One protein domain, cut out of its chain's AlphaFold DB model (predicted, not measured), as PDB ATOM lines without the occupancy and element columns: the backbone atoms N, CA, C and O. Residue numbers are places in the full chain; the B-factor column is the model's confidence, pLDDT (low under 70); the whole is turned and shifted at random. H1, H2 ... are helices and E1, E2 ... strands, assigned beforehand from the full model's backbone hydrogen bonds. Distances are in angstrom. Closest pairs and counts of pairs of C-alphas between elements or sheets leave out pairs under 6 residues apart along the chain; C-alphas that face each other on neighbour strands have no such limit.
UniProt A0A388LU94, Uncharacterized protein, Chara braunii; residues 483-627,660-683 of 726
ATOM      1  N   ARG A 483      26.556 -18.318 -11.148       94.06
ATOM      2  CA  ARG A 483      26.719 -19.767 -11.252       94.06
ATOM      3  C   ARG A 483      25.440 -20.368 -11.806       94.06
ATOM      4  O   ARG A 483      24.355 -20.022 -11.337       94.06
ATOM      5  N   MET A 484      25.572 -21.260 -12.779       94.38
ATOM      6  CA  MET A 484      24.443 -22.043 -13.273       94.38
ATOM      7  C   MET A 484      23.936 -22.977 -12.175       94.38
ATOM      8  O   MET A 484      24.722 -23.544 -11.415       94.38
ATOM      9  N   VAL A 485      22.618 -23.093 -12.083       95.81
ATOM     10  CA  VAL A 485      21.904 -23.931 -11.122       95.81
ATOM     11  C   VAL A 485      21.245 -25.050 -11.912       95.81
ATOM     12  O   VAL A 485      20.530 -24.766 -12.870       95.81
ATOM     13  N   GLN A 486      21.523 -26.297 -11.534       93.75
ATOM     14  CA  GLN A 486      20.998 -27.476 -12.231       93.75
ATOM     15  C   GLN A 486      19.609 -27.858 -11.716       93.75
ATOM     16  O   GLN A 486      18.797 -28.413 -12.449       93.75
ATOM     17  N   GLU A 487      19.322 -27.538 -10.454       94.94
ATOM     18  CA  GLU A 487      18.030 -27.799  -9.830       94.94
ATOM     19  C   GLU A 487      16.922 -26.963 -10.471       94.94
ATOM     20  O   GLU A 487      17.105 -25.789 -10.818       94.94
ATOM     21  N   CYS A 488      15.728 -27.544 -10.564       94.31
ATOM     22  CA  CYS A 488      14.592 -26.823 -11.117       94.31
ATOM     23  C   CYS A 488      14.097 -25.733 -10.150       94.31
ATOM     24  O   CYS A 488      14.281 -25.792  -8.931       94.31
ATOM     25  N   GLU A 489      13.404 -24.722 -10.680       95.25
ATOM     26  CA  GLU A 489      12.932 -23.587  -9.877       95.25
ATOM     27  C   GLU A 489      12.074 -24.017  -8.674       95.25
ATOM     28  O   GLU A 489      12.219 -23.444  -7.592       95.25
ATOM     29  N   SER A 490      11.216 -25.032  -8.814       95.50
ATOM     30  CA  SER A 490      10.384 -25.523  -7.707       95.50
ATOM     31  C   SER A 490      11.201 -26.112  -6.559       95.50
ATOM     32  O   SER A 490      10.871 -25.865  -5.399       95.50
ATOM     33  N   GLU A 491      12.278 -26.839  -6.861       96.19
ATOM     34  CA  GLU A 491      13.192 -27.392  -5.855       96.19
ATOM     35  C   GLU A 491      13.950 -26.272  -5.146       96.19
ATOM     36  O   GLU A 491      14.019 -26.241  -3.914       96.19
ATOM     37  N   VAL A 492      14.447 -25.291  -5.908       96.38
ATOM     38  CA  VAL A 492      15.118 -24.121  -5.334       96.38
ATOM     39  C   VAL A 492      14.171 -23.353  -4.415       96.38
ATOM     40  O   VAL A 492      14.529 -23.061  -3.274       96.38
ATOM     41  N   LEU A 493      12.948 -23.065  -4.861       96.12
ATOM     42  CA  LEU A 493      11.945 -22.372  -4.054       96.12
ATOM     43  C   LEU A 493      11.578 -23.159  -2.789       96.12
ATOM     44  O   LEU A 493      11.418 -22.554  -1.724       96.12
ATOM     45  N   ALA A 494      11.462 -24.487  -2.883       95.62
ATOM     46  CA  ALA A 494      11.204 -25.351  -1.735       95.62
ATOM     47  C   ALA A 494      12.350 -25.288  -0.716       95.62
ATOM     48  O   ALA A 494      12.087 -25.058   0.466       95.62
ATOM     49  N   ARG A 495      13.605 -25.383  -1.172       96.38
ATOM     50  CA  ARG A 495      14.808 -25.237  -0.338       96.38
ATOM     51  C   ARG A 495      14.856 -23.886   0.367       96.38
ATOM     52  O   ARG A 495      14.944 -23.851   1.588       96.38
ATOM     53  N   VAL A 496      14.689 -22.777  -0.360       95.31
ATOM     54  CA  VAL A 496      14.670 -21.430   0.245       95.31
ATOM     55  C   VAL A 496      13.577 -21.325   1.309       95.31
ATOM     56  O   VAL A 496      13.781 -20.748   2.374       95.31
ATOM     57  N   ARG A 497      12.402 -21.910   1.055       95.56
ATOM     58  CA  ARG A 497      11.303 -21.920   2.026       95.56
ATOM     59  C   ARG A 497      11.611 -22.771   3.263       95.56
ATOM     60  O   ARG A 497      11.095 -22.459   4.336       95.56
ATOM     61  N   MET A 498      12.389 -23.847   3.133       95.94
ATOM     62  CA  MET A 498      12.886 -24.620   4.277       95.94
ATOM     63  C   MET A 498      13.877 -23.797   5.097       95.94
ATOM     64  O   MET A 498      13.624 -23.605   6.281       95.94
ATOM     65  N   GLU A 499      14.872 -23.181   4.463       96.25
ATOM     66  CA  GLU A 499      15.864 -22.355   5.167       96.25
ATOM     67  C   GLU A 499      15.220 -21.157   5.891       96.25
ATOM     68  O   GLU A 499      15.566 -20.836   7.022       96.25
ATOM     69  N   VAL A 500      14.185 -20.535   5.309       95.38
ATOM     70  CA  VAL A 500      13.396 -19.488   5.993       95.38
ATOM     71  C   VAL A 500      12.745 -20.007   7.284       95.38
ATOM     72  O   VAL A 500      12.566 -19.240   8.237       95.38
ATOM     73  N   ARG A 501      12.341 -21.283   7.323       95.19
ATOM     74  CA  ARG A 501      11.777 -21.905   8.528       95.19
ATOM     75  C   ARG A 501      12.863 -22.197   9.555       95.19
ATOM     76  O   ARG A 501      12.657 -21.856  10.717       95.19
ATOM     77  N   GLU A 502      13.983 -22.759   9.118       95.38
ATOM     78  CA  GLU A 502      15.141 -23.106   9.954       95.38
ATOM     79  C   GLU A 502      15.753 -21.870  10.628       95.38
ATOM     80  O   GLU A 502      16.005 -21.882  11.828       95.38
ATOM     81  N   GLU A 503      15.853 -20.750   9.910       93.88
ATOM     82  CA  GLU A 503      16.344 -19.467  10.441       93.88
ATOM     83  C   GLU A 503      15.349 -18.758  11.387       93.88
ATOM     84  O   GLU A 503      15.615 -17.666  11.900       93.88
ATOM     85  N   GLY A 504      14.165 -19.342  11.615       93.75
ATOM     86  CA  GLY A 504      13.112 -18.768  12.460       93.75
ATOM     87  C   GLY A 504      12.344 -17.607  11.814       93.75
ATOM     88  O   GLY A 504      11.511 -16.967  12.459       93.75
ATOM     89  N   LEU A 505      12.540 -17.349  10.518       94.00
ATOM     90  CA  LEU A 505      11.979 -16.193   9.812       94.00
ATOM     91  C   LEU A 505      10.536 -16.395   9.329       94.00
ATOM     92  O   LEU A 505       9.986 -15.516   8.673       94.00
ATOM     93  N   SER A 506       9.855 -17.487   9.675       90.81
ATOM     94  CA  SER A 506       8.495 -17.794   9.181       90.81
ATOM     95  C   SER A 506       7.450 -16.701   9.461       90.81
ATOM     96  O   SER A 506       6.551 -16.468   8.655       90.81
ATOM     97  N   LYS A 507       7.553 -16.006  10.602       88.25
ATOM     98  CA  LYS A 507       6.666 -14.876  10.954       88.25
ATOM     99  C   LYS A 507       7.142 -13.549  10.332       88.25
ATOM    100  O   LYS A 507       6.351 -12.619  10.125       88.25
ATOM    101  N   PHE A 508       8.430 -13.468   9.999       90.62
ATOM    102  CA  PHE A 508       9.112 -12.295   9.451       90.62
ATOM    103  C   PHE A 508       9.083 -12.237   7.912       90.62
ATOM    104  O   PHE A 508       8.924 -11.169   7.316       90.62
ATOM    105  N   ALA A 509       9.156 -13.364   7.220       89.38
ATOM    106  CA  ALA A 509       9.092 -13.446   5.774       89.38
ATOM    107  C   ALA A 509       7.654 -13.729   5.333       89.38
ATOM    108  O   ALA A 509       7.080 -14.779   5.597       89.38
ATOM    109  N   ARG A 510       7.041 -12.774   4.629       89.62
ATOM    110  CA  ARG A 510       5.805 -13.036   3.885       89.62
ATOM    111  C   ARG A 510       6.156 -13.745   2.585       89.62
ATOM    112  O   ARG A 510       6.723 -13.107   1.702       89.62
ATOM    113  N   TRP A 511       5.790 -15.018   2.501       93.12
ATOM    114  CA  TRP A 511       5.972 -15.854   1.319       93.12
ATOM    115  C   TRP A 511       4.781 -15.741   0.359       93.12
ATOM    116  O   TRP A 511       3.633 -15.917   0.771       93.12
ATOM    117  N   ASP A 512       5.045 -15.463  -0.917       92.31
ATOM    118  CA  ASP A 512       4.058 -15.532  -1.995       92.31
ATOM    119  C   ASP A 512       4.159 -16.882  -2.718       92.31
ATOM    120  O   ASP A 512       5.135 -17.151  -3.413       92.31
ATOM    121  N   GLY A 513       3.145 -17.739  -2.561       91.75
ATOM    122  CA  GLY A 513       3.118 -19.067  -3.185       91.75
ATOM    123  C   GLY A 513       3.034 -19.042  -4.714       91.75
ATOM    124  O   GLY A 513       3.298 -20.057  -5.343       91.75
ATOM    125  N   LYS A 514       2.689 -17.895  -5.316       92.94
ATOM    126  CA  LYS A 514       2.708 -17.696  -6.774       92.94
ATOM    127  C   LYS A 514       4.016 -17.067  -7.266       92.94
ATOM    128  O   LYS A 514       4.114 -16.730  -8.446       92.94
ATOM    129  N   GLY A 515       4.970 -16.834  -6.364       91.06
ATOM    130  CA  GLY A 515       6.235 -16.191  -6.686       91.06
ATOM    131  C   GLY A 515       7.100 -17.041  -7.617       91.06
ATOM    132  O   GLY A 515       7.081 -18.264  -7.529       91.06
ATOM    133  N   ARG A 516       7.840 -16.370  -8.501       93.44
ATOM    134  CA  ARG A 516       8.792 -16.954  -9.458       93.44
ATOM    135  C   ARG A 516      10.020 -16.059  -9.607       93.44
ATOM    136  O   ARG A 516       9.928 -14.844  -9.384       93.44
ATOM    137  N   TYR A 517      11.150 -16.624 -10.005       91.44
ATOM    138  CA  TYR A 517      12.345 -15.864 -10.343       91.44
ATOM    139  C   TYR A 517      12.142 -15.087 -11.648       91.44
ATOM    140  O   TYR A 517      11.448 -15.510 -12.572       91.44
ATOM    141  N   GLY A 518      12.685 -13.871 -11.689       89.56
ATOM    142  CA  GLY A 518      12.567 -13.009 -12.860       89.56
ATOM    143  C   GLY A 518      13.465 -13.469 -14.004       89.56
ATOM    144  O   GLY A 518      14.516 -14.062 -13.774       89.56
ATOM    145  N   VAL A 519      13.064 -13.136 -15.229       92.31
ATOM    146  CA  VAL A 519      13.910 -13.252 -16.423       92.31
ATOM    147  C   VAL A 519      14.691 -11.953 -16.569       92.31
ATOM    148  O   VAL A 519      14.104 -10.888 -16.781       92.31
ATOM    149  N   SER A 520      16.001 -12.036 -16.370       92.81
ATOM    150  CA  SER A 520      16.931 -10.936 -16.588       92.81
ATOM    151  C   SER A 520      17.032 -10.618 -18.071       92.81
ATOM    152  O   SER A 520      16.821 -11.482 -18.913       92.81
ATOM    153  N   TYR A 521      17.319  -9.362 -18.382       94.00
ATOM    154  CA  TYR A 521      17.457  -8.871 -19.749       94.00
ATOM    155  C   TYR A 521      18.519  -7.775 -19.793       94.00
ATOM    156  O   TYR A 521      18.847  -7.181 -18.762       94.00
ATOM    157  N   VAL A 522      19.045  -7.477 -20.977       93.56
ATOM    158  CA  VAL A 522      19.978  -6.364 -21.176       93.56
ATOM    159  C   VAL A 522      19.317  -5.213 -21.930       93.56
ATOM    160  O   VAL A 522      18.408  -5.431 -22.732       93.56
ATOM    161  N   LEU A 523      19.764  -3.985 -21.655       93.00
ATOM    162  CA  LEU A 523      19.400  -2.783 -22.409       93.00
ATOM    163  C   LEU A 523      20.656  -2.111 -22.983       93.00
ATOM    164  O   LEU A 523      21.587  -1.863 -22.217       93.00
ATOM    165  N   PRO A 524      20.703  -1.781 -24.279       92.75
ATOM    166  CA  PRO A 524      21.797  -1.009 -24.872       92.75
ATOM    167  C   PRO A 524      21.868   0.400 -24.260       92.75
ATOM    168  O   PRO A 524      20.843   1.018 -23.965       92.75
ATOM    169  N   LYS A 525      23.075   0.926 -24.035       89.06
ATOM    170  CA  LYS A 525      23.266   2.279 -23.497       89.06
ATOM    171  C   LYS A 525      23.054   3.324 -24.587       89.06
ATOM    172  O   LYS A 525      23.558   3.177 -25.688       89.06
ATOM    173  N   HIS A 526      22.396   4.431 -24.247       84.25
ATOM    174  CA  HIS A 526      22.151   5.510 -25.212       84.25
ATOM    175  C   HIS A 526      23.443   6.150 -25.760       84.25
ATOM    176  O   HIS A 526      23.540   6.407 -26.948       84.25
ATOM    177  N   LYS A 527      24.461   6.364 -24.911       85.38
ATOM    178  CA  LYS A 527      25.740   6.971 -25.341       85.38
ATOM    179  C   LYS A 527      26.622   6.042 -26.183       85.38
ATOM    180  O   LYS A 527      27.541   6.519 -26.830       85.38
ATOM    181  N   ASP A 528      26.413   4.736 -26.069       86.50
ATOM    182  CA  ASP A 528      27.245   3.711 -26.692       86.50
ATOM    183  C   ASP A 528      26.409   2.435 -26.814       86.50
ATOM    184  O   ASP A 528      26.266   1.672 -25.852       86.50
ATOM    185  N   THR A 529      25.816   2.241 -27.990       86.00
ATOM    186  CA  THR A 529      24.873   1.151 -28.267       86.00
ATOM    187  C   THR A 529      25.547  -0.218 -28.331       86.00
ATOM    188  O   THR A 529      24.849  -1.228 -28.247       86.00
ATOM    189  N   SER A 530      26.885  -0.269 -28.392       87.25
ATOM    190  CA  SER A 530      27.657  -1.512 -28.266       87.25
ATOM    191  C   SER A 530      27.715  -2.018 -26.821       87.25
ATOM    192  O   SER A 530      27.953  -3.197 -26.570       87.25
ATOM    193  N   ARG A 531      27.469  -1.134 -25.844       89.69
ATOM    194  CA  ARG A 531      27.523  -1.468 -24.423       89.69
ATOM    195  C   ARG A 531      26.140  -1.683 -23.855       89.69
ATOM    196  O   ARG A 531      25.251  -0.841 -23.956       89.69
ATOM    197  N   PHE A 532      26.018  -2.762 -23.102       91.06
ATOM    198  CA  PHE A 532      24.756  -3.177 -22.522       91.06
ATOM    199  C   PHE A 532      24.705  -2.937 -21.017       91.06
ATOM    200  O   PHE A 532      25.717  -2.841 -20.314       91.06
ATOM    201  N   ARG A 533      23.484  -2.793 -20.508       88.50
ATOM    202  CA  ARG A 533      23.180  -2.712 -19.091       88.50
ATOM    203  C   ARG A 533      22.356  -3.930 -18.674       88.50
ATOM    204  O   ARG A 533      21.206  -4.030 -19.104       88.50
ATOM    205  N   PRO A 534      22.885  -4.808 -17.809       90.38
ATOM    206  CA  PRO A 534      22.114  -5.922 -17.275       90.38
ATOM    207  C   PRO A 534      21.032  -5.424 -16.314       90.38
ATOM    208  O   PRO A 534      21.305  -4.603 -15.437       90.38
ATOM    209  N   ILE A 535      19.808  -5.935 -16.459       88.56
ATOM    210  CA  ILE A 535      18.655  -5.662 -15.597       88.56
ATOM    211  C   ILE A 535      18.103  -6.981 -15.057       88.56
ATOM    212  O   ILE A 535      17.719  -7.855 -15.830       88.56
ATOM    213  N   CYS A 536      17.966  -7.087 -13.732       88.25
ATOM    214  CA  CYS A 536      17.393  -8.264 -13.079       88.25
ATOM    215  C   CYS A 536      16.057  -7.907 -12.399       88.25
ATOM    216  O   CYS A 536      16.050  -7.346 -11.293       88.25
ATOM    217  N   PRO A 537      14.901  -8.203 -13.020       85.81
ATOM    218  CA  PRO A 537      13.601  -7.920 -12.429       85.81
ATOM    219  C   PRO A 537      13.325  -8.839 -11.234       85.81
ATOM    220  O   PRO A 537      13.504 -10.046 -11.304       85.81
ATOM    221  N   THR A 538      12.819  -8.269 -10.138       81.81
ATOM    222  CA  THR A 538      12.592  -9.008  -8.873       81.81
ATOM    223  C   THR A 538      11.158  -8.920  -8.356       81.81
ATOM    224  O   THR A 538      10.849  -9.338  -7.244       81.81
ATOM    225  N   PHE A 539      10.245  -8.363  -9.155       80.00
ATOM    226  CA  PHE A 539       8.870  -8.084  -8.733       80.00
ATOM    227  C   PHE A 539       8.003  -9.339  -8.557       80.00
ATOM    228  O   PHE A 539       6.996  -9.270  -7.857       80.00
ATOM    229  N   LYS A 540       8.384 -10.465  -9.178       86.31
ATOM    230  CA  LYS A 540       7.699 -11.759  -9.034       86.31
ATOM    231  C   LYS A 540       8.282 -12.630  -7.918       86.31
ATOM    232  O   LYS A 540       7.713 -13.676  -7.644       86.31
ATOM    233  N   GLU A 541       9.369 -12.221  -7.260       87.94
ATOM    234  CA  GLU A 541      10.026 -13.065  -6.256       87.94
ATOM    235  C   GLU A 541       9.124 -13.303  -5.023       87.94
ATOM    236  O   GLU A 541       8.465 -12.364  -4.554       87.94
ATOM    237  N   PRO A 542       9.143 -14.512  -4.423       90.38
ATOM    238  CA  PRO A 542       8.262 -14.875  -3.307       90.38
ATOM    239  C   PRO A 542       8.340 -13.949  -2.088       90.38
ATOM    240  O   PRO A 542       7.343 -13.754  -1.395       90.38
ATOM    241  N   MET A 543       9.512 -13.365  -1.814       91.88
ATOM    242  CA  MET A 543       9.770 -12.549  -0.619       91.88
ATOM    243  C   MET A 543       9.843 -11.039  -0.895       91.88
ATOM    244  O   MET A 543      10.151 -10.259   0.011       91.88
ATOM    245  N   VAL A 544       9.480 -10.583  -2.104       87.06
ATOM    246  CA  VAL A 544       9.657  -9.182  -2.541       87.06
ATOM    247  C   VAL A 544       9.028  -8.157  -1.586       87.06
ATOM    248  O   VAL A 544       9.610  -7.110  -1.303       87.06
ATOM    249  N   LYS A 545       7.856  -8.470  -1.017       88.19
ATOM    250  CA  LYS A 545       7.148  -7.584  -0.074       88.19
ATOM    251  C   LYS A 545       7.910  -7.425   1.241       88.19
ATOM    252  O   LYS A 545       7.905  -6.336   1.811       88.19
ATOM    253  N   THR A 546       8.544  -8.496   1.721       90.50
ATOM    254  CA  THR A 546       9.399  -8.463   2.916       90.50
ATOM    255  C   THR A 546      10.657  -7.666   2.623       90.50
ATOM    256  O   THR A 546      10.947  -6.731   3.366       90.50
ATOM    257  N   GLY A 547      11.303  -7.940   1.483       89.12
ATOM    258  CA  GLY A 547      12.455  -7.185   0.997       89.12
ATOM    259  C   GLY A 547      12.200  -5.681   1.009       89.12
ATOM    260  O   GLY A 547      12.912  -4.957   1.693       89.12
ATOM    261  N   CYS A 548      11.119  -5.212   0.375       86.81
ATOM    262  CA  CYS A 548      10.738  -3.792   0.347       86.81
ATOM    263  C   CYS A 548      10.520  -3.161   1.734       86.81
ATOM    264  O   CYS A 548      10.652  -1.947   1.891       86.81
ATOM    265  N   VAL A 549      10.135  -3.946   2.740       89.69
ATOM    266  CA  VAL A 549       9.927  -3.453   4.108       89.69
ATOM    267  C   VAL A 549      11.256  -3.383   4.866       89.69
ATOM    268  O   VAL A 549      11.533  -2.347   5.468       89.69
ATOM    269  N   VAL A 550      12.106  -4.410   4.756       91.00
ATOM    270  CA  VAL A 550      13.477  -4.411   5.305       91.00
ATOM    271  C   VAL A 550      14.306  -3.281   4.700       91.00
ATOM    272  O   VAL A 550      14.949  -2.533   5.422       91.00
ATOM    273  N   THR A 551      14.186  -3.064   3.391       87.44
ATOM    274  CA  THR A 551      14.734  -1.907   2.665       87.44
ATOM    275  C   THR A 551      14.432  -0.576   3.341       87.44
ATOM    276  O   THR A 551      15.328   0.232   3.573       87.44
ATOM    277  N   LYS A 552      13.155  -0.328   3.652       88.94
ATOM    278  CA  LYS A 552      12.738   0.925   4.287       88.94
ATOM    279  C   LYS A 552      13.345   1.055   5.681       88.94
ATOM    280  O   LYS A 552      13.717   2.160   6.056       88.94
ATOM    281  N   ALA A 553      13.441  -0.045   6.425       91.62
ATOM    282  CA  ALA A 553      14.073  -0.053   7.738       91.62
ATOM    283  C   ALA A 553      15.581   0.213   7.651       91.62
ATOM    284  O   ALA A 553      16.052   1.107   8.335       91.62
ATOM    285  N   LEU A 554      16.325  -0.452   6.764       90.38
ATOM    286  CA  LEU A 554      17.763  -0.201   6.584       90.38
ATOM    287  C   LEU A 554      18.045   1.244   6.153       90.38
ATOM    288  O   LEU A 554      18.903   1.900   6.734       90.38
ATOM    289  N   ASN A 555      17.253   1.790   5.225       88.19
ATOM    290  CA  ASN A 555      17.351   3.208   4.864       88.19
ATOM    291  C   ASN A 555      17.065   4.126   6.064       88.19
ATOM    292  O   ASN A 555      17.687   5.175   6.190       88.19
ATOM    293  N   HIS A 556      16.147   3.747   6.961       90.75
ATOM    294  CA  HIS A 556      15.929   4.490   8.204       90.75
ATOM    295  C   HIS A 556      17.189   4.538   9.055       90.75
ATOM    296  O   HIS A 556      17.582   5.622   9.471       90.75
ATOM    297  N   LEU A 557      17.811   3.377   9.285       90.69
ATOM    298  CA  LEU A 557      19.031   3.271  10.078       90.69
ATOM    299  C   LEU A 557      20.131   4.147   9.466       90.69
ATOM    300  O   LEU A 557      20.751   4.936  10.175       90.69
ATOM    301  N   LEU A 558      20.300   4.071   8.143       89.00
ATOM    302  CA  LEU A 558      21.314   4.817   7.398       89.00
ATOM    303  C   LEU A 558      21.130   6.335   7.506       89.00
ATOM    304  O   LEU A 558      22.094   7.055   7.738       89.00
ATOM    305  N   PHE A 559      19.899   6.833   7.368       87.25
ATOM    306  CA  PHE A 559      19.609   8.273   7.436       87.25
ATOM    307  C   PHE A 559      19.493   8.828   8.862       87.25
ATOM    308  O   PHE A 559      19.328  10.036   9.022       87.25
ATOM    309  N   GLN A 560      19.536   7.976   9.885       88.88
ATOM    310  CA  GLN A 560      19.564   8.382  11.295       88.88
ATOM    311  C   GLN A 560      20.990   8.403  11.873       88.88
ATOM    312  O   GLN A 560      21.176   8.757  13.040       88.88
ATOM    313  N   LEU A 561      21.997   8.016  11.078       87.81
ATOM    314  CA  LEU A 561      23.391   8.134  11.484       87.81
ATOM    315  C   LEU A 561      23.751   9.612  11.720       87.81
ATOM    316  O   LEU A 561      23.116  10.503  11.150       87.81
ATOM    317  N   PRO A 562      24.756   9.894  12.573       85.00
ATOM    318  CA  PRO A 562      25.239  11.251  12.758       85.00
ATOM    319  C   PRO A 562      25.606  11.849  11.410       85.00
ATOM    320  O   PRO A 562      26.410  11.283  10.670       85.00
ATOM    321  N   VAL A 563      25.006  12.999  11.115       77.56
ATOM    322  CA  VAL A 563      25.084  13.627   9.801       77.56
ATOM    323  C   VAL A 563      26.533  13.833   9.377       77.56
ATOM    324  O   VAL A 563      26.818  13.718   8.202       77.56
ATOM    325  N   ASP A 564      27.471  14.062  10.289       78.00
ATOM    326  CA  ASP A 564      28.879  14.306   9.962       78.00
ATOM    327  C   ASP A 564      29.720  13.048   9.699       78.00
ATOM    328  O   ASP A 564      30.825  13.164   9.185       78.00
ATOM    329  N   ASN A 565      29.176  11.854   9.946       77.38
ATOM    330  CA  ASN A 565      29.891  10.589   9.755       77.38
ATOM    331  C   ASN A 565      29.637   9.965   8.374       77.38
ATOM    332  O   ASN A 565      30.155   8.892   8.078       77.38
ATOM    333  N   HIS A 566      28.794  10.582   7.537       81.88
ATOM    334  CA  HIS A 566      28.469  10.060   6.211       81.88
ATOM    335  C   HIS A 566      28.039  11.162   5.227       81.88
ATOM    336  O   HIS A 566      27.642  12.269   5.601       81.88
ATOM    337  N   PHE A 567      28.059  10.838   3.932       81.75
ATOM    338  CA  PHE A 567      27.598  11.718   2.852       81.75
ATOM    339  C   PHE A 567      26.406  11.100   2.101       81.75
ATOM    340  O   PHE A 567      26.381  10.999   0.881       81.75
ATOM    341  N   ASN A 568      25.392  10.649   2.849       82.50
ATOM    342  CA  ASN A 568      24.185  10.068   2.244       82.50
ATOM    343  C   ASN A 568      23.134  11.151   2.019       82.50
ATOM    344  O   ASN A 568      22.704  11.821   2.960       82.50
ATOM    345  N   LEU A 569      22.676  11.280   0.777       81.25
ATOM    346  CA  LEU A 569      21.688  12.271   0.368       81.25
ATOM    347  C   LEU A 569      20.352  11.586   0.079       81.25
ATOM    348  O   LEU A 569      20.296  10.585  -0.632       81.25
ATOM    349  N   GLN A 570      19.261  12.143   0.605       81.06
ATOM    350  CA  GLN A 570      17.908  11.677   0.271       81.06
ATOM    351  C   GLN A 570      17.454  12.154  -1.114       81.06
ATOM    352  O   GLN A 570      16.650  11.488  -1.761       81.06
ATOM    353  N   ALA A 571      17.959  13.307  -1.553       80.62
ATOM    354  CA  ALA A 571      17.650  13.929  -2.831       80.62
ATOM    355  C   ALA A 571      18.859  14.731  -3.326       80.62
ATOM    356  O   ALA A 571      19.612  15.274  -2.515       80.62
ATOM    357  N   VAL A 572      19.005  14.843  -4.649       80.75
ATOM    358  CA  VAL A 572      20.074  15.630  -5.296       80.75
ATOM    359  C   VAL A 572      19.990  17.107  -4.898       80.75
ATOM    360  O   VAL A 572      21.010  17.746  -4.682       80.75
ATOM    361  N   SER A 573      18.784  17.631  -4.674       87.38
ATOM    362  CA  SER A 573      18.569  19.000  -4.181       87.38
ATOM    363  C   SER A 573      19.253  19.291  -2.839       87.38
ATOM    364  O   SER A 573      19.541  20.444  -2.534       87.38
ATOM    365  N   ASN A 574      19.531  18.267  -2.024       85.50
ATOM    366  CA  ASN A 574      20.161  18.445  -0.713       85.50
ATOM    367  C   ASN A 574      21.683  18.613  -0.802       85.50
ATOM    368  O   ASN A 574      22.317  18.895   0.214       85.50
ATOM    369  N   LEU A 575      22.261  18.425  -1.991       88.50
ATOM    370  CA  LEU A 575      23.697  18.449  -2.231       88.50
ATOM    371  C   LEU A 575      24.297  19.823  -1.967       88.50
ATOM    372  O   LEU A 575      25.189  19.957  -1.134       88.50
ATOM    373  N   VAL A 576      23.697  20.859  -2.553       90.25
ATOM    374  CA  VAL A 576      24.118  22.255  -2.379       90.25
ATOM    375  C   VAL A 576      24.153  22.636  -0.896       90.25
ATOM    376  O   VAL A 576      25.176  23.082  -0.381       90.25
ATOM    377  N   GLY A 577      23.068  22.372  -0.160       89.75
ATOM    378  CA  GLY A 577      22.999  22.676   1.274       89.75
ATOM    379  C   GLY A 577      23.913  21.800   2.144       89.75
ATOM    380  O   GLY A 577      24.195  22.134   3.301       89.75
ATOM    381  N   ARG A 578      24.369  20.652   1.633       87.00
ATOM    382  CA  ARG A 578      25.348  19.795   2.305       87.00
ATOM    383  C   ARG A 578      26.768  20.319   2.094       87.00
ATOM    384  O   ARG A 578      27.477  20.467   3.086       87.00
ATOM    385  N   LEU A 579      27.130  20.672   0.861       88.00
ATOM    386  CA  LEU A 579      28.410  21.296   0.522       88.00
ATOM    387  C   LEU A 579      28.605  22.626   1.255       88.00
ATOM    388  O   LEU A 579      29.633  22.827   1.885       88.00
ATOM    389  N   GLN A 580      27.585  23.489   1.294       90.38
ATOM    390  CA  GLN A 580      27.653  24.758   2.032       90.38
ATOM    391  C   GLN A 580      27.971  24.567   3.522       90.38
ATOM    392  O   GLN A 580      28.676  25.377   4.119       90.38
ATOM    393  N   ARG A 581      27.463  23.496   4.147       87.31
ATOM    394  CA  ARG A 581      27.790  23.172   5.545       87.31
ATOM    395  C   ARG A 581      29.229  22.699   5.709       87.31
ATOM    396  O   ARG A 581      29.832  23.017   6.728       87.31
ATOM    397  N   ILE A 582      29.753  21.948   4.743       85.81
ATOM    398  CA  ILE A 582      31.154  21.514   4.735       85.81
ATOM    399  C   ILE A 582      32.070  22.723   4.537       85.81
ATOM    400  O   ILE A 582      32.953  22.926   5.361       85.81
ATOM    401  N   ASN A 583      31.788  23.586   3.558       86.88
ATOM    402  CA  ASN A 583      32.559  24.808   3.311       86.88
ATOM    403  C   ASN A 583      32.590  25.715   4.548       86.88
ATOM    404  O   ASN A 583      33.665  26.069   5.010       86.88
ATOM    405  N   LYS A 584      31.439  25.963   5.191       88.00
ATOM    406  CA  LYS A 584      31.390  26.728   6.454       88.00
ATOM    407  C   LYS A 584      32.188  26.087   7.591       88.00
ATOM    408  O   LYS A 584      32.659  26.793   8.474       88.00
ATOM    409  N   LYS A 585      32.285  24.753   7.640       84.19
ATOM    410  CA  LYS A 585      33.111  24.055   8.638       84.19
ATOM    411  C   LYS A 585      34.597  24.211   8.340       84.19
ATOM    412  O   LYS A 585      35.357  24.422   9.276       84.19
ATOM    413  N   ILE A 586      34.978  24.142   7.067       84.00
ATOM    414  CA  ILE A 586      36.347  24.379   6.606       84.00
ATOM    415  C   ILE A 586      36.758  25.819   6.914       84.00
ATOM    416  O   ILE A 586      37.783  26.014   7.544       84.00
ATOM    417  N   GLU A 587      35.918  26.806   6.582       84.25
ATOM    418  CA  GLU A 587      36.154  28.235   6.855       84.25
ATOM    419  C   GLU A 587      36.316  28.544   8.352       84.25
ATOM    420  O   GLU A 587      37.057  29.446   8.731       84.25
ATOM    421  N   ARG A 588      35.596  27.819   9.219       83.06
ATOM    422  CA  ARG A 588      35.660  27.998  10.681       83.06
ATOM    423  C   ARG A 588      36.831  27.270  11.328       83.06
ATOM    424  O   ARG A 588      37.257  27.663  12.412       83.06
ATOM    425  N   GLY A 589      37.300  26.178  10.730       74.94
ATOM    426  CA  GLY A 589      38.509  25.504  11.180       74.94
ATOM    427  C   GLY A 589      39.729  26.310  10.748       74.94
ATOM    428  O   GLY A 589      39.785  26.782   9.621       74.94
ATOM    429  N   LYS A 590      40.743  26.447  11.608       60.16
ATOM    430  CA  LYS A 590      42.082  26.907  11.187       60.16
ATOM    431  C   LYS A 590      42.783  25.795  10.388       60.16
ATOM    432  O   LYS A 590      43.806  25.274  10.817       60.16
ATOM    433  N   LEU A 591      42.168  25.341   9.304       61.91
ATOM    434  CA  LEU A 591      42.602  24.178   8.540       61.91
ATOM    435  C   LEU A 591      43.327  24.636   7.275       61.91
ATOM    436  O   LEU A 591      42.917  25.605   6.641       61.91
ATOM    437  N   GLY A 592      44.438  23.959   6.973       70.62
ATOM    438  CA  GLY A 592      45.358  24.274   5.882       70.62
ATOM    439  C   GLY A 592      44.794  24.015   4.479       70.62
ATOM    440  O   GLY A 592      43.630  24.268   4.184       70.62
ATOM    441  N   ARG A 593      45.647  23.533   3.569       78.62
ATOM    442  CA  ARG A 593      45.300  23.312   2.157       78.62
ATOM    443  C   ARG A 593      44.170  22.283   2.005       78.62
ATOM    444  O   ARG A 593      44.255  21.174   2.520       78.62
ATOM    445  N   VAL A 594      43.144  22.651   1.242       77.69
ATOM    446  CA  VAL A 594      42.046  21.771   0.826       77.69
ATOM    447  C   VAL A 594      42.395  21.099  -0.497       77.69
ATOM    448  O   VAL A 594      42.658  21.779  -1.489       77.69
ATOM    449  N   GLU A 595      42.330  19.772  -0.537       82.69
ATOM    450  CA  GLU A 595      42.444  18.993  -1.772       82.69
ATOM    451  C   GLU A 595      41.125  18.284  -2.069       82.69
ATOM    452  O   GLU A 595      40.489  17.738  -1.168       82.69
ATOM    453  N   SER A 596      40.709  18.299  -3.338       80.62
ATOM    454  CA  SER A 596      39.502  17.612  -3.798       80.62
ATOM    455  C   SER A 596      39.827  16.667  -4.953       80.62
ATOM    456  O   SER A 596      40.641  16.980  -5.818       80.62
ATOM    457  N   SER A 597      39.215  15.482  -4.959       82.88
ATOM    458  CA  SER A 597      39.363  14.485  -6.028       82.88
ATOM    459  C   SER A 597      38.021  13.844  -6.362       82.88
ATOM    460  O   SER A 597      37.223  13.575  -5.462       82.88
ATOM    461  N   SER A 598      37.773  13.600  -7.652       81.50
ATOM    462  CA  SER A 598      36.536  13.004  -8.172       81.50
ATOM    463  C   SER A 598      36.823  11.648  -8.812       81.50
ATOM    464  O   SER A 598      37.772  11.513  -9.583       81.50
ATOM    465  N   TYR A 599      35.991  10.651  -8.510       80.62
ATOM    466  CA  TYR A 599      36.148   9.277  -8.987       80.62
ATOM    467  C   TYR A 599      34.833   8.757  -9.582       80.62
ATOM    468  O   TYR A 599      33.760   8.962  -9.008       80.62
ATOM    469  N   ASP A 600      34.919   8.034 -10.703       80.12
ATOM    470  CA  ASP A 600      33.802   7.272 -11.275       80.12
ATOM    471  C   ASP A 600      34.014   5.775 -11.027       80.12
ATOM    472  O   ASP A 600      34.926   5.155 -11.578       80.12
ATOM    473  N   ILE A 601      33.169   5.179 -10.181       78.06
ATOM    474  CA  ILE A 601      33.249   3.747  -9.889       78.06
ATOM    475  C   ILE A 601      32.489   2.975 -10.956       78.06
ATOM    476  O   ILE A 601      31.255   2.884 -10.955       78.06
ATOM    477  N   LYS A 602      33.252   2.347 -11.847       74.81
ATOM    478  CA  LYS A 602      32.715   1.419 -12.838       74.81
ATOM    479  C   LYS A 602      32.209   0.160 -12.141       74.81
ATOM    480  O   LYS A 602      32.854  -0.375 -11.248       74.81
ATOM    481  N   GLU A 603      31.049  -0.329 -12.580       70.69
ATOM    482  CA  GLU A 603      30.556  -1.665 -12.207       70.69
ATOM    483  C   GLU A 603      30.360  -1.901 -10.697       70.69
ATOM    484  O   GLU A 603      30.365  -3.042 -10.238       70.69
ATOM    485  N   MET A 604      30.087  -0.841  -9.922       76.44
ATOM    486  CA  MET A 604      29.928  -0.920  -8.457       76.44
ATOM    487  C   MET A 604      28.954  -2.012  -7.979       76.44
ATOM    488  O   MET A 604      29.081  -2.532  -6.880       76.44
ATOM    489  N   PHE A 605      27.963  -2.368  -8.796       70.25
ATOM    490  CA  PHE A 605      26.936  -3.341  -8.438       70.25
ATOM    491  C   PHE A 605      27.296  -4.770  -8.801       70.25
ATOM    492  O   PHE A 605      26.770  -5.658  -8.152       70.25
ATOM    493  N   SER A 606      28.138  -4.987  -9.816       69.81
ATOM    494  CA  SER A 606      28.555  -6.311 -10.298       69.81
ATOM    495  C   SER A 606      29.866  -6.790  -9.670       69.81
ATOM    496  O   SER A 606      30.238  -7.941  -9.866       69.81
ATOM    497  N   ARG A 607      30.525  -5.952  -8.857       78.62
ATOM    498  CA  ARG A 607      31.785  -6.294  -8.177       78.62
ATOM    499  C   ARG A 607      31.732  -6.265  -6.645       78.62
ATOM    500  O   ARG A 607      32.766  -6.458  -6.027       78.62
ATOM    501  N   LEU A 608      30.570  -6.022  -6.031       82.12
ATOM    502  CA  LEU A 608      30.447  -5.865  -4.572       82.12
ATOM    503  C   LEU A 608      30.354  -7.225  -3.837       82.12
ATOM    504  O   LEU A 608      29.346  -7.916  -3.990       82.12
ATOM    505  N   PRO A 609      31.342  -7.650  -3.036       86.75
ATOM    506  CA  PRO A 609      31.278  -8.930  -2.324       86.75
ATOM    507  C   PRO A 609      30.086  -9.009  -1.360       86.75
ATOM    508  O   PRO A 609      29.698  -8.015  -0.750       86.75
ATOM    509  N   HIS A 610      29.475 -10.193  -1.222       85.75
ATOM    510  CA  HIS A 610      28.348 -10.380  -0.292       85.75
ATOM    511  C   HIS A 610      28.770 -10.238   1.171       85.75
ATOM    512  O   HIS A 610      27.981  -9.728   1.961       85.75
ATOM    513  N   GLU A 611      30.001 -10.622   1.509       88.31
ATOM    514  CA  GLU A 611      30.546 -10.469   2.863       88.31
ATOM    515  C   GLU A 611      30.663  -8.992   3.257       88.31
ATOM    516  O   GLU A 611      30.086  -8.596   4.262       88.31
ATOM    517  N   ASP A 612      31.242  -8.141   2.401       88.25
ATOM    518  CA  ASP A 612      31.336  -6.692   2.656       88.25
ATOM    519  C   ASP A 612      29.955  -6.057   2.903       88.25
ATOM    520  O   ASP A 612      29.771  -5.184   3.755       88.25
ATOM    521  N   ILE A 613      28.941  -6.522   2.165       86.88
ATOM    522  CA  ILE A 613      27.557  -6.092   2.357       86.88
ATOM    523  C   ILE A 613      27.034  -6.521   3.735       86.88
ATOM    524  O   ILE A 613      26.363  -5.734   4.410       86.88
ATOM    525  N   LEU A 614      27.279  -7.771   4.130       88.88
ATOM    526  CA  LEU A 614      26.846  -8.304   5.417       88.88
ATOM    527  C   LEU A 614      27.536  -7.595   6.575       88.88
ATOM    528  O   LEU A 614      26.850  -7.235   7.530       88.88
ATOM    529  N   ASP A 615      28.826  -7.308   6.449       90.75
ATOM    530  CA  ASP A 615      29.602  -6.558   7.432       90.75
ATOM    531  C   ASP A 615      29.042  -5.147   7.615       90.75
ATOM    532  O   ASP A 615      28.797  -4.710   8.741       90.75
ATOM    533  N   ALA A 616      28.730  -4.449   6.520       89.19
ATOM    534  CA  ALA A 616      28.139  -3.115   6.584       89.19
ATOM    535  C   ALA A 616      26.736  -3.120   7.227       89.19
ATOM    536  O   ALA A 616      26.381  -2.206   7.983       89.19
ATOM    537  N   VAL A 617      25.924  -4.147   6.949       89.19
ATOM    538  CA  VAL A 617      24.597  -4.308   7.564       89.19
ATOM    539  C   VAL A 617      24.711  -4.709   9.037       89.19
ATOM    540  O   VAL A 617      23.938  -4.203   9.852       89.19
ATOM    541  N   SER A 618      25.673  -5.560   9.401       93.25
ATOM    542  CA  SER A 618      25.941  -5.910  10.799       93.25
ATOM    543  C   SER A 618      26.375  -4.676  11.574       93.25
ATOM    544  O   SER A 618      25.738  -4.332  12.564       93.25
ATOM    545  N   TRP A 619      27.353  -3.928  11.057       93.88
ATOM    546  CA  TRP A 619      27.857  -2.706  11.678       93.88
ATOM    547  C   TRP A 619      26.739  -1.707  11.996       93.88
ATOM    548  O   TRP A 619      26.655  -1.197  13.116       93.88
ATOM    549  N   ILE A 620      25.836  -1.439  11.043       91.25
ATOM    550  CA  ILE A 620      24.759  -0.475  11.291       91.25
ATOM    551  C   ILE A 620      23.729  -1.010  12.290       91.25
ATOM    552  O   ILE A 620      23.204  -0.241  13.096       91.25
ATOM    553  N   VAL A 621      23.438  -2.313  12.266       92.06
ATOM    554  CA  VAL A 621      22.572  -2.959  13.260       92.06
ATOM    555  C   VAL A 621      23.196  -2.856  14.653       92.06
ATOM    556  O   VAL A 621      22.517  -2.414  15.583       92.06
ATOM    557  N   ASP A 622      24.484  -3.163  14.782       93.06
ATOM    558  CA  ASP A 622      25.233  -3.123  16.038       93.06
ATOM    559  C   ASP A 622      25.328  -1.704  16.606       93.06
ATOM    560  O   ASP A 622      25.105  -1.501  17.802       93.06
ATOM    561  N   HIS A 623      25.526  -0.691  15.755       92.06
ATOM    562  CA  HIS A 623      25.506   0.720  16.161       92.06
ATOM    563  C   HIS A 623      24.194   1.118  16.853       92.06
ATOM    564  O   HIS A 623      24.205   1.820  17.866       92.06
ATOM    565  N   TYR A 624      23.044   0.679  16.334       93.38
ATOM    566  CA  TYR A 624      21.749   0.980  16.957       93.38
ATOM    567  C   TYR A 624      21.420   0.063  18.131       93.38
ATOM    568  O   TYR A 624      20.780   0.523  19.084       93.38
ATOM    569  N   ARG A 625      21.903  -1.183  18.115       92.75
ATOM    570  CA  ARG A 625      21.827  -2.093  19.260       92.75
ATOM    571  C   ARG A 625      22.561  -1.506  20.467       92.75
ATOM    572  O   ARG A 625      21.973  -1.427  21.543       92.75
ATOM    573  N   GLY A 626      23.765  -0.964  20.266       92.50
ATOM    574  CA  GLY A 626      24.529  -0.238  21.289       92.50
ATOM    575  C   GLY A 626      23.814   1.007  21.838       92.50
ATOM    576  O   GLY A 626      24.057   1.418  22.967       92.50
ATOM    577  N   LYS A 627      22.859   1.573  21.086       92.81
ATOM    578  CA  LYS A 627      21.974   2.671  21.526       92.81
ATOM    579  C   LYS A 627      20.655   2.194  22.152       92.81
ATOM    580  O   LYS A 627      19.710   2.981  22.275       92.81
ATOM    581  N   MET A 660      16.196  -8.869  10.625       93.94
ATOM    582  CA  MET A 660      16.619  -8.121   9.438       93.94
ATOM    583  C   MET A 660      17.978  -8.603   8.924       93.94
ATOM    584  O   MET A 660      18.108  -8.811   7.718       93.94
ATOM    585  N   LEU A 661      18.964  -8.804   9.805       93.44
ATOM    586  CA  LEU A 661      20.291  -9.298   9.424       93.44
ATOM    587  C   LEU A 661      20.213 -10.721   8.850       93.44
ATOM    588  O   LEU A 661      20.723 -10.971   7.756       93.44
ATOM    589  N   LYS A 662      19.500 -11.630   9.530       95.50
ATOM    590  CA  LYS A 662      19.253 -13.000   9.042       95.50
ATOM    591  C   LYS A 662      18.571 -13.003   7.677       95.50
ATOM    592  O   LYS A 662      18.983 -13.720   6.769       95.50
ATOM    593  N   PHE A 663      17.555 -12.157   7.501       95.00
ATOM    594  CA  PHE A 663      16.849 -12.037   6.230       95.00
ATOM    595  C   PHE A 663      17.755 -11.524   5.103       95.00
ATOM    596  O   PHE A 663      17.676 -12.029   3.987       95.00
ATOM    597  N   VAL A 664      18.620 -10.539   5.376       92.06
ATOM    598  CA  VAL A 664      19.593 -10.026   4.395       92.06
ATOM    599  C   VAL A 664      20.574 -11.119   3.975       92.06
ATOM    600  O   VAL A 664      20.785 -11.301   2.777       92.06
ATOM    601  N   ARG A 665      21.109 -11.885   4.933       93.56
ATOM    602  CA  ARG A 665      21.977 -13.042   4.666       93.56
ATOM    603  C   ARG A 665      21.295 -14.073   3.776       93.56
ATOM    604  O   ARG A 665      21.859 -14.474   2.762       93.56
ATOM    605  N   LEU A 666      20.062 -14.445   4.111       93.31
ATOM    606  CA  LEU A 666      19.283 -15.407   3.337       93.31
ATOM    607  C   LEU A 666      18.999 -14.896   1.913       93.31
ATOM    608  O   LEU A 666      19.145 -15.639   0.944       93.31
ATOM    609  N   GLU A 667      18.643 -13.619   1.757       90.75
ATOM    610  CA  GLU A 667      18.424 -12.995   0.444       90.75
ATOM    611  C   GLU A 667      19.689 -12.967  -0.417       90.75
ATOM    612  O   GLU A 667      19.611 -13.274  -1.606       90.75
ATOM    613  N   LEU A 668      20.847 -12.619   0.150       90.06
ATOM    614  CA  LEU A 668      22.123 -12.638  -0.572       90.06
ATOM    615  C   LEU A 668      22.485 -14.064  -0.999       90.06
ATOM    616  O   LEU A 668      22.751 -14.296  -2.180       90.06
ATOM    617  N   LYS A 669      22.349 -15.035  -0.085       92.31
ATOM    618  CA  LYS A 669      22.584 -16.460  -0.358       92.31
ATOM    619  C   LYS A 669      21.718 -16.978  -1.511       92.31
ATOM    620  O   LYS A 669      22.230 -17.695  -2.373       92.31
ATOM    621  N   HIS A 670      20.440 -16.601  -1.555       92.06
ATOM    622  CA  HIS A 670      19.434 -17.132  -2.487       92.06
ATOM    623  C   HIS A 670      18.989 -16.141  -3.560       92.06
ATOM    624  O   HIS A 670      17.803 -15.976  -3.864       92.06
ATOM    625  N   THR A 671      19.960 -15.483  -4.178       89.94
ATOM    626  CA  THR A 671      19.708 -14.554  -5.272       89.94
ATOM    627  C   THR A 671      19.699 -15.296  -6.622       89.94
ATOM    628  O   THR A 671      20.744 -15.451  -7.247       89.94
ATOM    629  N   TYR A 672      18.514 -15.696  -7.125       92.50
ATOM    630  CA  TYR A 672      18.347 -16.452  -8.397       92.50
ATOM    631  C   TYR A 672      17.582 -15.713  -9.507       92.50
ATOM    632  O   TYR A 672      16.706 -14.902  -9.205       92.50
ATOM    633  N   THR A 673      17.992 -15.868 -10.763       93.00
ATOM    634  CA  THR A 673      17.388 -15.220 -11.937       93.00
ATOM    635  C   THR A 673      17.515 -16.124 -13.149       93.00
ATOM    636  O   THR A 673      18.507 -16.827 -13.274       93.00
ATOM    637  N   TYR A 674      16.561 -16.047 -14.067       93.94
ATOM    638  CA  TYR A 674      16.712 -16.637 -15.389       93.94
ATOM    639  C   TYR A 674      17.477 -15.698 -16.320       93.94
ATOM    640  O   TYR A 674      17.285 -14.483 -16.240       93.94
ATOM    641  N   ALA A 675      18.302 -16.249 -17.198       93.81
ATOM    642  CA  ALA A 675      18.852 -15.582 -18.376       93.81
ATOM    643  C   ALA A 675      19.074 -16.653 -19.451       93.81
ATOM    644  O   ALA A 675      19.534 -17.732 -19.100       93.81
ATOM    645  N   THR A 676      18.709 -16.385 -20.711       92.00
ATOM    646  CA  THR A 676      18.895 -17.324 -21.842       92.00
ATOM    647  C   THR A 676      18.427 -18.754 -21.528       92.00
ATOM    648  O   THR A 676      19.171 -19.715 -21.697       92.00
ATOM    649  N   GLY A 677      17.229 -18.887 -20.948       89.75
ATOM    650  CA  GLY A 677      16.636 -20.172 -20.544       89.75
ATOM    651  C   GLY A 677      17.230 -20.833 -19.291       89.75
ATOM    652  O   GLY A 677      16.562 -21.657 -18.672       89.75
ATOM    653  N   VAL A 678      18.416 -20.429 -18.828       93.44
ATOM    654  CA  VAL A 678      19.092 -21.061 -17.684       93.44
ATOM    655  C   VAL A 678      18.837 -20.333 -16.365       93.44
ATOM    656  O   VAL A 678      18.746 -19.101 -16.309       93.44
ATOM    657  N   LEU A 679      18.734 -21.099 -15.274       95.44
ATOM    658  CA  LEU A 679      18.640 -20.558 -13.920       95.44
ATOM    659  C   LEU A 679      20.042 -20.242 -13.388       95.44
ATOM    660  O   LEU A 679      20.907 -21.110 -13.289       95.44
ATOM    661  N   LEU A 680      20.258 -18.988 -13.004       94.75
ATOM    662  CA  LEU A 680      21.527 -18.487 -12.492       94.75
ATOM    663  C   LEU A 680      21.391 -18.045 -11.038       94.75
ATOM    664  O   LEU A 680      20.492 -17.276 -10.684       94.75
ATOM    665  N   ARG A 681      22.339 -18.460 -10.199       94.31
ATOM    666  CA  ARG A 681      22.553 -17.935  -8.849       94.31
ATOM    667  C   ARG A 681      23.650 -16.885  -8.886       94.31
ATOM    668  O   ARG A 681      24.756 -17.156  -9.334       94.31
ATOM    669  N   GLN A 682      23.362 -15.701  -8.368       89.12
ATOM    670  CA  GLN A 682      24.378 -14.675  -8.186       89.12
ATOM    671  C   GLN A 682      25.202 -14.977  -6.930       89.12
ATOM    672  O   GLN A 682      24.634 -15.127  -5.849       89.12
ATOM    673  N   VAL A 683      26.522 -15.055  -7.083       87.50
ATOM    674  CA  VAL A 683      27.481 -15.389  -6.012       87.50
ATOM    675  C   VAL A 683      28.360 -14.213  -5.608       87.50
ATOM    676  O   VAL A 683      28.840 -14.158  -4.484       87.50
TER     677      VAL A 683
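This is residues 483 to 627 and 660 to 683 of the 726 residues of an uncharacterized protein of Chara braunii (UniProt A0A388LU94). A loose, flat model: helices H2, H4 and H5 form a small cluster, H1 stands beside H5, and two separate strand hairpins, E1 with E2 and E4 with E5, lie on the H1 side of the model. From the far end of H2 the chain makes a wide, open loop through H3 and E3 and comes back to H4, and residues 587 to 593 and 595 to 605 of this loop stick out free. The printed part has 169 residues with five named helices and five named strands in the order H1 E1 E2 H2 H3 E3 H4 H5 E4 E5; each hairpin is an antiparallel two-stranded sheet, and the class is mixed. The radius of gyration of the C-alphas is 20.5 A, and the spans are 64 by 49 by 25 A.

Start at H1, residues 489 to 502, which is close but not clearly touching to H5, residues 660 to 669: their closest C-alphas, Val 500 and Leu 666, are 7.6 A apart, at a shallow tilt of 28 degrees, opposite ways. Next look at E1, residues 521 to 525, and E2, residues 528 to 535, an antiparallel hairpin with N 523 and O 533 2.9 A apart, within hydrogen-bond range; E2 bends by 69 degrees at residue 531. H2, residues 544 to 559, touches H4, residues 610 to 625, with residues 557 to 558 alone, at a steep tilt of 61 degrees; the closest C-alphas, Leu 557 and Ile 620, are 7.0 A apart. H3, residues 574 to 588, touches no helix, and E3, residues 595 to 597, pairs with no named strand. H4 and H5 touch at a shallow tilt of 3 degrees, opposite ways, closest at the C-alphas of His 610 and Leu 668, 6.6 A apart. E4, residues 672 to 675, is near H1 and forms an antiparallel hairpin with E5, residues 678 to 682, where N 680 and O 673 are 2.8 A apart, within hydrogen-bond range. In H1, H2, H4 and H5 every O i to N i+4 pair is within hydrogen-bond range; in H3 10 of 11 are.

Find C-alpha 489 at (12.932, -23.587, -9.877); from there H1 runs 20.0 A. E1 spans 13.1 A and E2 16.9 A. Find C-alpha 544 at (9.657, -9.182, -2.541), where H2 begins its 22.4 A. H3 measures 21.5 A, H4 22.2 A and H5 14.2 A; E3 and E4 are short. E5 runs 12.6 A to C-alpha 682 at (24.378, -14.675, -8.186).

The two farthest C-alphas, Cys 488 and Lys 590, are 64.3 A apart. Residues 628 to 659 are not printed; C-alphas 627 and 660 across the cut are 17.1 A apart. The links H1 to E1, H2 to H3 and E3 to H4 are long. Look for low pLDDT, under 70, at residues 590 to 591 and 606; the mean of the printed part is 88.3.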